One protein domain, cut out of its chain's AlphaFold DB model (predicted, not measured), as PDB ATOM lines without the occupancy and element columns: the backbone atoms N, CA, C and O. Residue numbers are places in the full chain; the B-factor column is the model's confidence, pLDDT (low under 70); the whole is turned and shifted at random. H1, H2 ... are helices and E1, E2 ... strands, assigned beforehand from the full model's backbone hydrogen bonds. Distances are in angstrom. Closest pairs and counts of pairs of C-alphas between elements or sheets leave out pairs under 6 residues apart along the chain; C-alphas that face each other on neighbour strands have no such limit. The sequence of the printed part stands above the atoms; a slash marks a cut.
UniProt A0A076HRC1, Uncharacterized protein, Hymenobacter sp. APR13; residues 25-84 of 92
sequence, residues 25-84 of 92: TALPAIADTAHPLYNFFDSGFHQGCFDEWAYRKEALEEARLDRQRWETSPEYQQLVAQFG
ATOM      1  N   THR A  25     145.814 -38.606 191.459       94.50
ATOM      2  CA  THR A  25     146.386 -39.129 192.702       94.50
ATOM      3  C   THR A  25     146.866 -37.975 193.578       94.50
ATOM      4  O   THR A  25     146.894 -36.826 193.141       94.50
ATOM      5  N   ALA A  26     147.206 -38.254 194.832       94.44
ATOM      6  CA  ALA A  26     147.667 -37.245 195.774       94.44
ATOM      7  C   ALA A  26     148.720 -37.807 196.723       94.44
ATOM      8  O   ALA A  26     148.674 -38.981 197.096       94.44
ATOM      9  N   LEU A  27     149.616 -36.932 197.170       94.56
ATOM     10  CA  LEU A  27     150.497 -37.208 198.299       94.56
ATOM     11  C   LEU A  27     149.921 -36.574 199.575       94.56
ATOM     12  O   LEU A  27     149.382 -35.463 199.525       94.56
ATOM     13  N   PRO A  28     150.004 -37.254 200.736       93.75
ATOM     14  CA  PRO A  28     149.649 -36.637 202.011       93.75
ATOM     15  C   PRO A  28     150.623 -35.498 202.342       93.75
ATOM     16  O   PRO A  28     151.663 -35.375 201.712       93.75
ATOM     17  N   ALA A  29     150.303 -34.666 203.328       93.88
ATOM     18  CA  ALA A  29     151.304 -33.776 203.912       93.88
ATOM     19  C   ALA A  29     152.316 -34.607 204.720       93.88
ATOM     20  O   ALA A  29     151.926 -35.626 205.297       93.88
ATOM     21  N   ILE A  30     153.566 -34.151 204.788       95.62
ATOM     22  CA  ILE A  30     154.595 -34.698 205.686       95.62
ATOM     23  C   ILE A  30     155.042 -33.635 206.688       95.62
ATOM     24  O   ILE A  30     154.867 -32.439 206.442       95.62
ATOM     25  N   ALA A  31     155.621 -34.055 207.814       95.00
ATOM     26  CA  ALA A  31     156.110 -33.129 208.834       95.00
ATOM     27  C   ALA A  31     157.467 -32.491 208.481       95.00
ATOM     28  O   ALA A  31     157.749 -31.370 208.907       95.00
ATOM     29  N   ASP A  32     158.312 -33.186 207.712       95.12
ATOM     30  CA  ASP A  32     159.661 -32.713 207.390       95.12
ATOM     31  C   ASP A  32     159.664 -31.643 206.287       95.12
ATOM     32  O   ASP A  32     159.751 -31.934 205.094       95.12
ATOM     33  N   THR A  33     159.616 -30.380 206.712       95.56
ATOM     34  CA  THR A  33     159.668 -29.205 205.822       95.56
ATOM     35  C   THR A  33     161.000 -29.013 205.093       95.56
ATOM     36  O   THR A  33     161.058 -28.246 204.133       95.56
ATOM     37  N   ALA A  34     162.070 -29.681 205.532       96.75
ATOM     38  CA  ALA A  34     163.387 -29.570 204.915       96.75
ATOM     39  C   ALA A  34     163.602 -30.596 203.791       96.75
ATOM     40  O   ALA A  34     164.596 -30.507 203.066       96.75
ATOM     41  N   HIS A  35     162.688 -31.560 203.627       95.56
ATOM     42  CA  HIS A  35     162.801 -32.586 202.600       95.56
ATOM     43  C   HIS A  35     162.826 -31.951 201.191       95.56
ATOM     44  O   HIS A  35     161.970 -31.113 200.889       95.56
ATOM     45  N   PRO A  36     163.725 -32.358 200.272       97.06
ATOM     46  CA  PRO A  36     163.817 -31.761 198.931       97.06
ATOM     47  C   PRO A  36     162.505 -31.808 198.135       97.06
ATOM     48  O   PRO A  36     162.219 -30.932 197.322       97.06
ATOM     49  N   LEU A  37     161.694 -32.837 198.393       96.62
ATOM     50  CA  LEU A  37     160.391 -33.038 197.762       96.62
ATOM     51  C   LEU A  37     159.214 -32.416 198.531       96.62
ATOM     52  O   LEU A  37     158.074 -32.647 198.138       96.62
ATOM     53  N   TYR A  38     159.450 -31.645 199.602       95.88
ATOM     54  CA  TYR A  38     158.396 -31.136 200.493       95.88
ATOM     55  C   TYR A  38     157.248 -30.439 199.742       95.88
ATOM     56  O   TYR A  38     156.081 -30.707 200.009       95.88
ATOM     57  N   ASN A  39     157.573 -29.638 198.725       94.56
ATOM     58  CA  ASN A  39     156.590 -28.894 197.927       94.56
ATOM     59  C   ASN A  39     155.646 -29.779 197.090       94.56
ATOM     60  O   ASN A  39     154.648 -29.284 196.577       94.56
ATOM     61  N   PHE A  40     155.956 -31.067 196.926       95.75
ATOM     62  CA  PHE A  40     155.096 -32.034 196.237       95.75
ATOM     63  C   PHE A  40     154.144 -32.759 197.201       95.75
ATOM     64  O   PHE A  40     153.205 -33.425 196.765       95.75
ATOM     65  N   PHE A  41     154.352 -32.646 198.511       95.19
ATOM     66  CA  PHE A  41     153.428 -33.186 199.503       95.19
ATOM     67  C   PHE A  41     152.230 -32.249 199.689       95.19
ATOM     68  O   PHE A  41     152.257 -31.081 199.311       95.19
ATOM     69  N   ASP A  42     151.127 -32.800 200.195       94.19
ATOM     70  CA  ASP A  42     149.816 -32.132 200.251       94.19
ATOM     71  C   ASP A  42     149.300 -31.611 198.892       94.19
ATOM     72  O   ASP A  42     148.477 -30.699 198.829       94.19
ATOM     73  N   SER A  43     149.740 -32.236 197.794       94.38
ATOM     74  CA  SER A  43     149.378 -31.858 196.426       94.38
ATOM     75  C   SER A  43     148.674 -32.981 195.664       94.38
ATOM     76  O   SER A  43     148.863 -34.171 195.938       94.38
ATOM     77  N   GLY A  44     147.847 -32.580 194.695       94.81
ATOM     78  CA  GLY A  44     147.212 -33.465 193.721       94.81
ATOM     79  C   GLY A  44     147.988 -33.518 192.406       94.81
ATOM     80  O   GLY A  44     148.618 -32.543 192.007       94.81
ATOM     81  N   PHE A  45     147.910 -34.647 191.714       96.12
ATOM     82  CA  PHE A  45     148.637 -34.920 190.477       96.12
ATOM     83  C   PHE A  45     147.733 -35.622 189.472       96.12
ATOM     84  O   PHE A  45     146.881 -36.423 189.862       96.12
ATOM     85  N   HIS A  46     147.979 -35.415 188.179       97.50
ATOM     86  CA  HIS A  46     147.505 -36.370 187.180       97.50
ATOM     87  C   HIS A  46     148.170 -37.725 187.436       97.50
ATOM     88  O   HIS A  46     149.375 -37.784 187.692       97.50
ATOM     89  N   GLN A  47     147.405 -38.811 187.320       96.50
ATOM     90  CA  GLN A  47     147.912 -40.166 187.534       96.50
ATOM     91  C   GLN A  47     149.126 -40.463 186.637       96.50
ATOM     92  O   GLN A  47     150.153 -40.907 187.136       96.50
ATOM     93  N   GLY A  48     149.048 -40.120 185.345       97.69
ATOM     94  CA  GLY A  48     150.149 -40.320 184.394       97.69
ATOM     95  C   GLY A  48     151.410 -39.530 184.754       97.69
ATOM     96  O   GLY A  48     152.494 -40.102 184.801       97.69
ATOM     97  N   CYS A  49     151.270 -38.244 185.106       98.00
ATOM     98  CA  CYS A  49     152.407 -37.430 185.545       98.00
ATOM     99  C   CYS A  49     153.079 -38.030 186.780       98.00
ATOM    100  O   CYS A  49     154.302 -38.072 186.857       98.00
ATOM    101  N   PHE A  50     152.284 -38.499 187.744       97.62
ATOM    102  CA  PHE A  50     152.815 -39.113 188.953       97.62
ATOM    103  C   PHE A  50     153.515 -40.445 188.671       97.62
ATOM    104  O   PHE A  50     154.550 -40.724 189.271       97.62
ATOM    105  N   ASP A  51     152.980 -41.261 187.763       97.75
ATOM    106  CA  ASP A  51     153.554 -42.562 187.418       97.75
ATOM    107  C   ASP A  51     154.874 -42.452 186.645       97.75
ATOM    108  O   ASP A  51     155.777 -43.262 186.870       97.75
ATOM    109  N   GLU A  52     155.024 -41.427 185.808       97.88
ATOM    110  CA  GLU A  52     156.255 -41.144 185.060       97.88
ATOM    111  C   GLU A  52     157.292 -40.349 185.869       97.88
ATOM    112  O   GLU A  52     158.450 -40.220 185.461       97.88
ATOM    113  N   TRP A  53     156.912 -39.821 187.034       98.00
ATOM    114  CA  TRP A  53     157.793 -38.990 187.842       98.00
ATOM    115  C   TRP A  53     158.983 -39.779 188.398       98.00
ATOM    116  O   TRP A  53     158.829 -40.731 189.166       98.00
ATOM    117  N   ALA A  54     160.200 -39.329 188.078       98.06
ATOM    118  CA  ALA A  54     161.439 -39.997 188.483       98.06
ATOM    119  C   ALA A  54     161.559 -40.204 190.008       98.06
ATOM    120  O   ALA A  54     162.083 -41.225 190.454       98.06
ATOM    121  N   TYR A  55     161.021 -39.275 190.805       97.69
ATOM    122  CA  TYR A  55     161.080 -39.310 192.270       97.69
ATOM    123  C   TYR A  55     159.855 -39.962 192.928       97.69
ATOM    124  O   TYR A  55     159.758 -40.001 194.153       97.69
ATOM    125  N   ARG A  56     158.934 -40.548 192.147       97.50
ATOM    126  CA  ARG A  56     157.712 -41.204 192.649       97.50
ATOM    127  C   ARG A  56     157.988 -42.179 193.791       97.50
ATOM    128  O   ARG A  56     157.273 -42.190 194.788       97.50
ATOM    129  N   LYS A  57     159.009 -43.029 193.642       97.81
ATOM    130  CA  LYS A  57     159.353 -44.041 194.656       97.81
ATOM    131  C   LYS A  57     159.847 -43.405 195.954       97.81
ATOM    132  O   LYS A  57     159.439 -43.849 197.019       97.81
ATOM    133  N   GLU A  58     160.686 -42.380 195.849       97.81
ATOM    134  CA  GLU A  58     161.217 -41.638 196.996       97.81
ATOM    135  C   GLU A  58     160.092 -40.924 197.750       97.81
ATOM    136  O   GLU A  58     159.958 -41.092 198.957       97.81
ATOM    137  N   ALA A  59     159.205 -40.230 197.032       97.06
ATOM    138  CA  ALA A  59     158.078 -39.536 197.642       97.06
ATOM    139  C   ALA A  59     157.103 -40.486 198.364       97.06
ATOM    140  O   ALA A  59     156.619 -40.180 199.454       97.06
ATOM    141  N   LEU A  60     156.819 -41.656 197.774       97.12
ATOM    142  CA  LEU A  60     155.972 -42.673 198.404       97.12
ATOM    143  C   LEU A  60     156.614 -43.267 199.659       97.12
ATOM    144  O   LEU A  60     155.912 -43.526 200.639       97.12
ATOM    145  N   GLU A  61     157.926 -43.491 199.630       97.50
ATOM    146  CA  GLU A  61     158.649 -44.008 200.785       97.50
ATOM    147  C   GLU A  61     158.697 -42.979 201.916       97.50
ATOM    148  O   GLU A  61     158.412 -43.331 203.059       97.50
ATOM    149  N   GLU A  62     158.938 -41.704 201.610       97.31
ATOM    150  CA  GLU A  62     158.929 -40.655 202.630       97.31
ATOM    151  C   GLU A  62     157.535 -40.478 203.245       97.31
ATOM    152  O   GLU A  62     157.407 -40.442 204.467       97.31
ATOM    153  N   ALA A  63     156.459 -40.501 202.443       95.94
ATOM    154  CA  ALA A  63     155.087 -40.510 202.971       95.94
ATOM    155  C   ALA A  63     154.840 -41.687 203.930       95.94
ATOM    156  O   ALA A  63     154.152 -41.549 204.947       95.94
ATOM    157  N   ARG A  64     155.371 -42.869 203.596       96.38
ATOM    158  CA  ARG A  64     155.239 -44.075 204.419       96.38
ATOM    159  C   ARG A  64     156.004 -43.927 205.732       96.38
ATOM    160  O   ARG A  64     155.457 -44.267 206.782       96.38
ATOM    161  N   LEU A  65     157.245 -43.445 205.672       96.50
ATOM    162  CA  LEU A  65     158.100 -43.232 206.835       96.50
ATOM    163  C   LEU A  65     157.523 -42.164 207.758       96.50
ATOM    164  O   LEU A  65     157.423 -42.408 208.957       96.50
ATOM    165  N   ASP A  66     157.079 -41.033 207.220       96.00
ATOM    166  CA  ASP A  66     156.466 -39.956 207.996       96.00
ATOM    167  C   ASP A  66     155.231 -40.435 208.758       96.00
ATOM    168  O   ASP A  66     155.121 -40.271 209.977       96.00
ATOM    169  N   ARG A  67     154.359 -41.167 208.061       93.62
ATOM    170  CA  ARG A  67     153.203 -41.803 208.681       93.62
ATOM    171  C   ARG A  67     153.607 -42.790 209.775       93.62
ATOM    172  O   ARG A  67     152.989 -42.801 210.837       93.62
ATOM    173  N   GLN A  68     154.614 -43.624 209.525       95.38
ATOM    174  CA  GLN A  68     155.104 -44.581 210.514       95.38
ATOM    175  C   GLN A  68     155.650 -43.858 211.751       95.38
ATOM    176  O   GLN A  68     155.299 -44.242 212.865       95.38
ATOM    177  N   ARG A  69     156.442 -42.791 211.570       95.56
ATOM    178  CA  ARG A  69     156.952 -41.950 212.665       95.56
ATOM    179  C   ARG A  69     155.797 -41.440 213.523       95.56
ATOM    180  O   ARG A  69     155.814 -41.655 214.734       95.56
ATOM    181  N   TRP A  70     154.763 -40.870 212.900       92.94
ATOM    182  CA  TRP A  70     153.567 -40.406 213.604       92.94
ATOM    183  C   TRP A  70     152.850 -41.531 214.355       92.94
ATOM    184  O   TRP A  70     152.601 -41.406 215.551       92.94
ATOM    185  N   GLU A  71     152.570 -42.661 213.701       93.12
ATOM    186  CA  GLU A  71     151.865 -43.790 214.323       93.12
ATOM    187  C   GLU A  71     152.652 -44.420 215.492       93.12
ATOM    188  O   GLU A  71     152.060 -44.991 216.408       93.12
ATOM    189  N   THR A  72     153.982 -44.308 215.496       95.19
ATOM    190  CA  THR A  72     154.835 -44.768 216.608       95.19
ATOM    191  C   THR A  72     155.035 -43.740 217.723       95.19
ATOM    192  O   THR A  72     155.598 -44.086 218.761       95.19
ATOM    193  N   SER A  73     154.581 -42.499 217.538       95.25
ATOM    194  CA  SER A  73     154.782 -41.427 218.514       95.25
ATOM    195  C   SER A  73     153.990 -41.665 219.812       95.25
ATOM    196  O   SER A  73     152.867 -42.185 219.761       95.25
ATOM    197  N   PRO A  74     154.530 -41.290 220.990       96.69
ATOM    198  CA  PRO A  74     153.798 -41.355 222.255       96.69
ATOM    199  C   PRO A  74     152.454 -40.617 222.210       96.69
ATOM    200  O   PRO A  74     151.464 -41.103 222.752       96.69
ATOM    201  N   GLU A  75     152.407 -39.477 221.526       94.50
ATOM    202  CA  GLU A  75     151.225 -38.637 221.357       94.50
ATOM    203  C   GLU A  75     150.120 -39.394 220.617       94.50
ATOM    204  O   GLU A  75     148.979 -39.449 221.081       94.50
ATOM    205  N   TYR A  76     150.453 -40.048 219.502       93.75
ATOM    206  CA  TYR A  76     149.490 -40.865 218.767       93.75
ATOM    207  C   TYR A  76     148.990 -42.048 219.602       93.75
ATOM    208  O   TYR A  76     147.793 -42.335 219.605       93.75
ATOM    209  N   GLN A  77     149.875 -42.719 220.345       94.19
ATOM    210  CA  GLN A  77     149.476 -43.832 221.214       94.19
ATOM    211  C   GLN A  77     148.504 -43.379 222.312       94.19
ATOM    212  O   GLN A  77     147.519 -44.066 222.579       94.19
ATOM    213  N   GLN A  78     148.731 -42.202 222.903       95.75
ATOM    214  CA  GLN A  78     147.811 -41.603 223.872       95.75
ATOM    215  C   GLN A  78     146.454 -41.272 223.241       95.75
ATOM    216  O   GLN A  78     145.416 -41.622 223.804       95.75
ATOM    217  N   LEU A  79     146.447 -40.666 222.050       93.62
ATOM    218  CA  LEU A  79     145.215 -40.357 221.319       93.62
ATOM    219  C   LEU A  79     144.414 -41.620 220.995       93.62
ATOM    220  O   LEU A  79     143.203 -41.653 221.203       93.62
ATOM    221  N   VAL A  80     145.083 -42.681 220.543       94.38
ATOM    222  CA  VAL A  80     144.440 -43.971 220.265       94.38
ATOM    223  C   VAL A  80     143.899 -44.614 221.540       94.38
ATOM    224  O   VAL A  80     142.811 -45.186 221.505       94.38
ATOM    225  N   ALA A  81     144.612 -44.520 222.662       94.50
ATOM    226  CA  ALA A  81     144.129 -45.033 223.941       94.50
ATOM    227  C   ALA A  81     142.875 -44.286 224.428       94.50
ATOM    228  O   ALA A  81     141.981 -44.900 225.005       94.50
ATOM    229  N   GLN A  82     142.797 -42.976 224.176       96.19
ATOM    230  CA  GLN A  82     141.688 -42.132 224.617       96.19
ATOM    231  C   GLN A  82     140.463 -42.195 223.690       96.19
ATOM    232  O   GLN A  82     139.333 -42.198 224.174       96.19
ATOM    233  N   PHE A  83     140.671 -42.233 222.372       94.69
ATOM    234  CA  PHE A  83     139.609 -42.053 221.371       94.69
ATOM    235  C   PHE A  83     139.460 -43.224 220.388       94.69
ATOM    236  O   PHE A  83     138.551 -43.223 219.560       94.69
ATOM    237  N   GLY A  84     140.327 -44.236 220.469       90.25
ATOM    238  CA  GLY A  84     140.411 -45.315 219.488       90.25
ATOM    239  C   GLY A  84     141.199 -44.922 218.234       90.25
ATOM    240  O   GLY A  84     141.616 -43.779 218.051       90.25
TER     241      GLY A  84
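Overview. This is residues 25 to 84 of the 92 residues of an uncharacterized protein of Hymenobacter sp. APR13 (UniProt A0A076HRC1). One long helix, H2, makes the backbone of the shape, with the short helix H1 turning off at one end and H3 at the other, each making a corner with it. The unnamed stretch of residues 25 to 43 makes a long loop that runs out across the line of H2 and folds back to E1, and its first residues, 25 to 26, pair antiparallel with residues 44 to 45 of that short strand. Residues 72 to 79, of which 74 to 79 belong to H3, stick out. The printed part has 60 residues with one named strand and three named helices, in the order E1, H1, H2, H3, and is mostly helix. It is loose, with a radius of gyration of the C-alphas of 13.8 A, and elongated, spanning 41 by 22 by 15 A.

Along the chain. H2, residues 56 to 72, is 24.4 A long, from C-alpha 56 at (157.712, -41.204, 192.649) to C-alpha 72 at (154.835, -44.768, 216.608). H1 is residues 47 to 52, 8.8 A, and H3 is residues 74 to 83, 14.2 A, ending at C-alpha 83 at (139.609, -42.053, 221.371). E1, residues 44 to 46, is 7.2 A long.

Arrangement. H2 and H1 are close but not clearly touching; their closest C-alphas, of Arg 56 and Phe 50, are 6.5 A apart. Their lines are only just about perpendicular, at 70.3 degrees. H2 and H3 are close but not clearly touching, with the closest C-alphas, of Trp 70 and Tyr 76, 6.6 A apart. They run the same way at a steep tilt of 68 degrees, only just short of about perpendicular. H1 and H3 are apart, and E1 is apart from H2 and H3. E1 and H1 meet only through their link, and E1 pairs with no named strand. In H1, H2 and H3 every O i to N i+4 pair is within hydrogen-bond range.

Size, cuts and confidence. The C-alphas farthest apart, of Glu 52 and Gln 82, are 42.2 A apart. The printed part has no cut, and the links E1 to H1, H1 to H2 and H2 to H3 are tight. The mean pLDDT of the printed part is 95.7, and no printed residue is under 70.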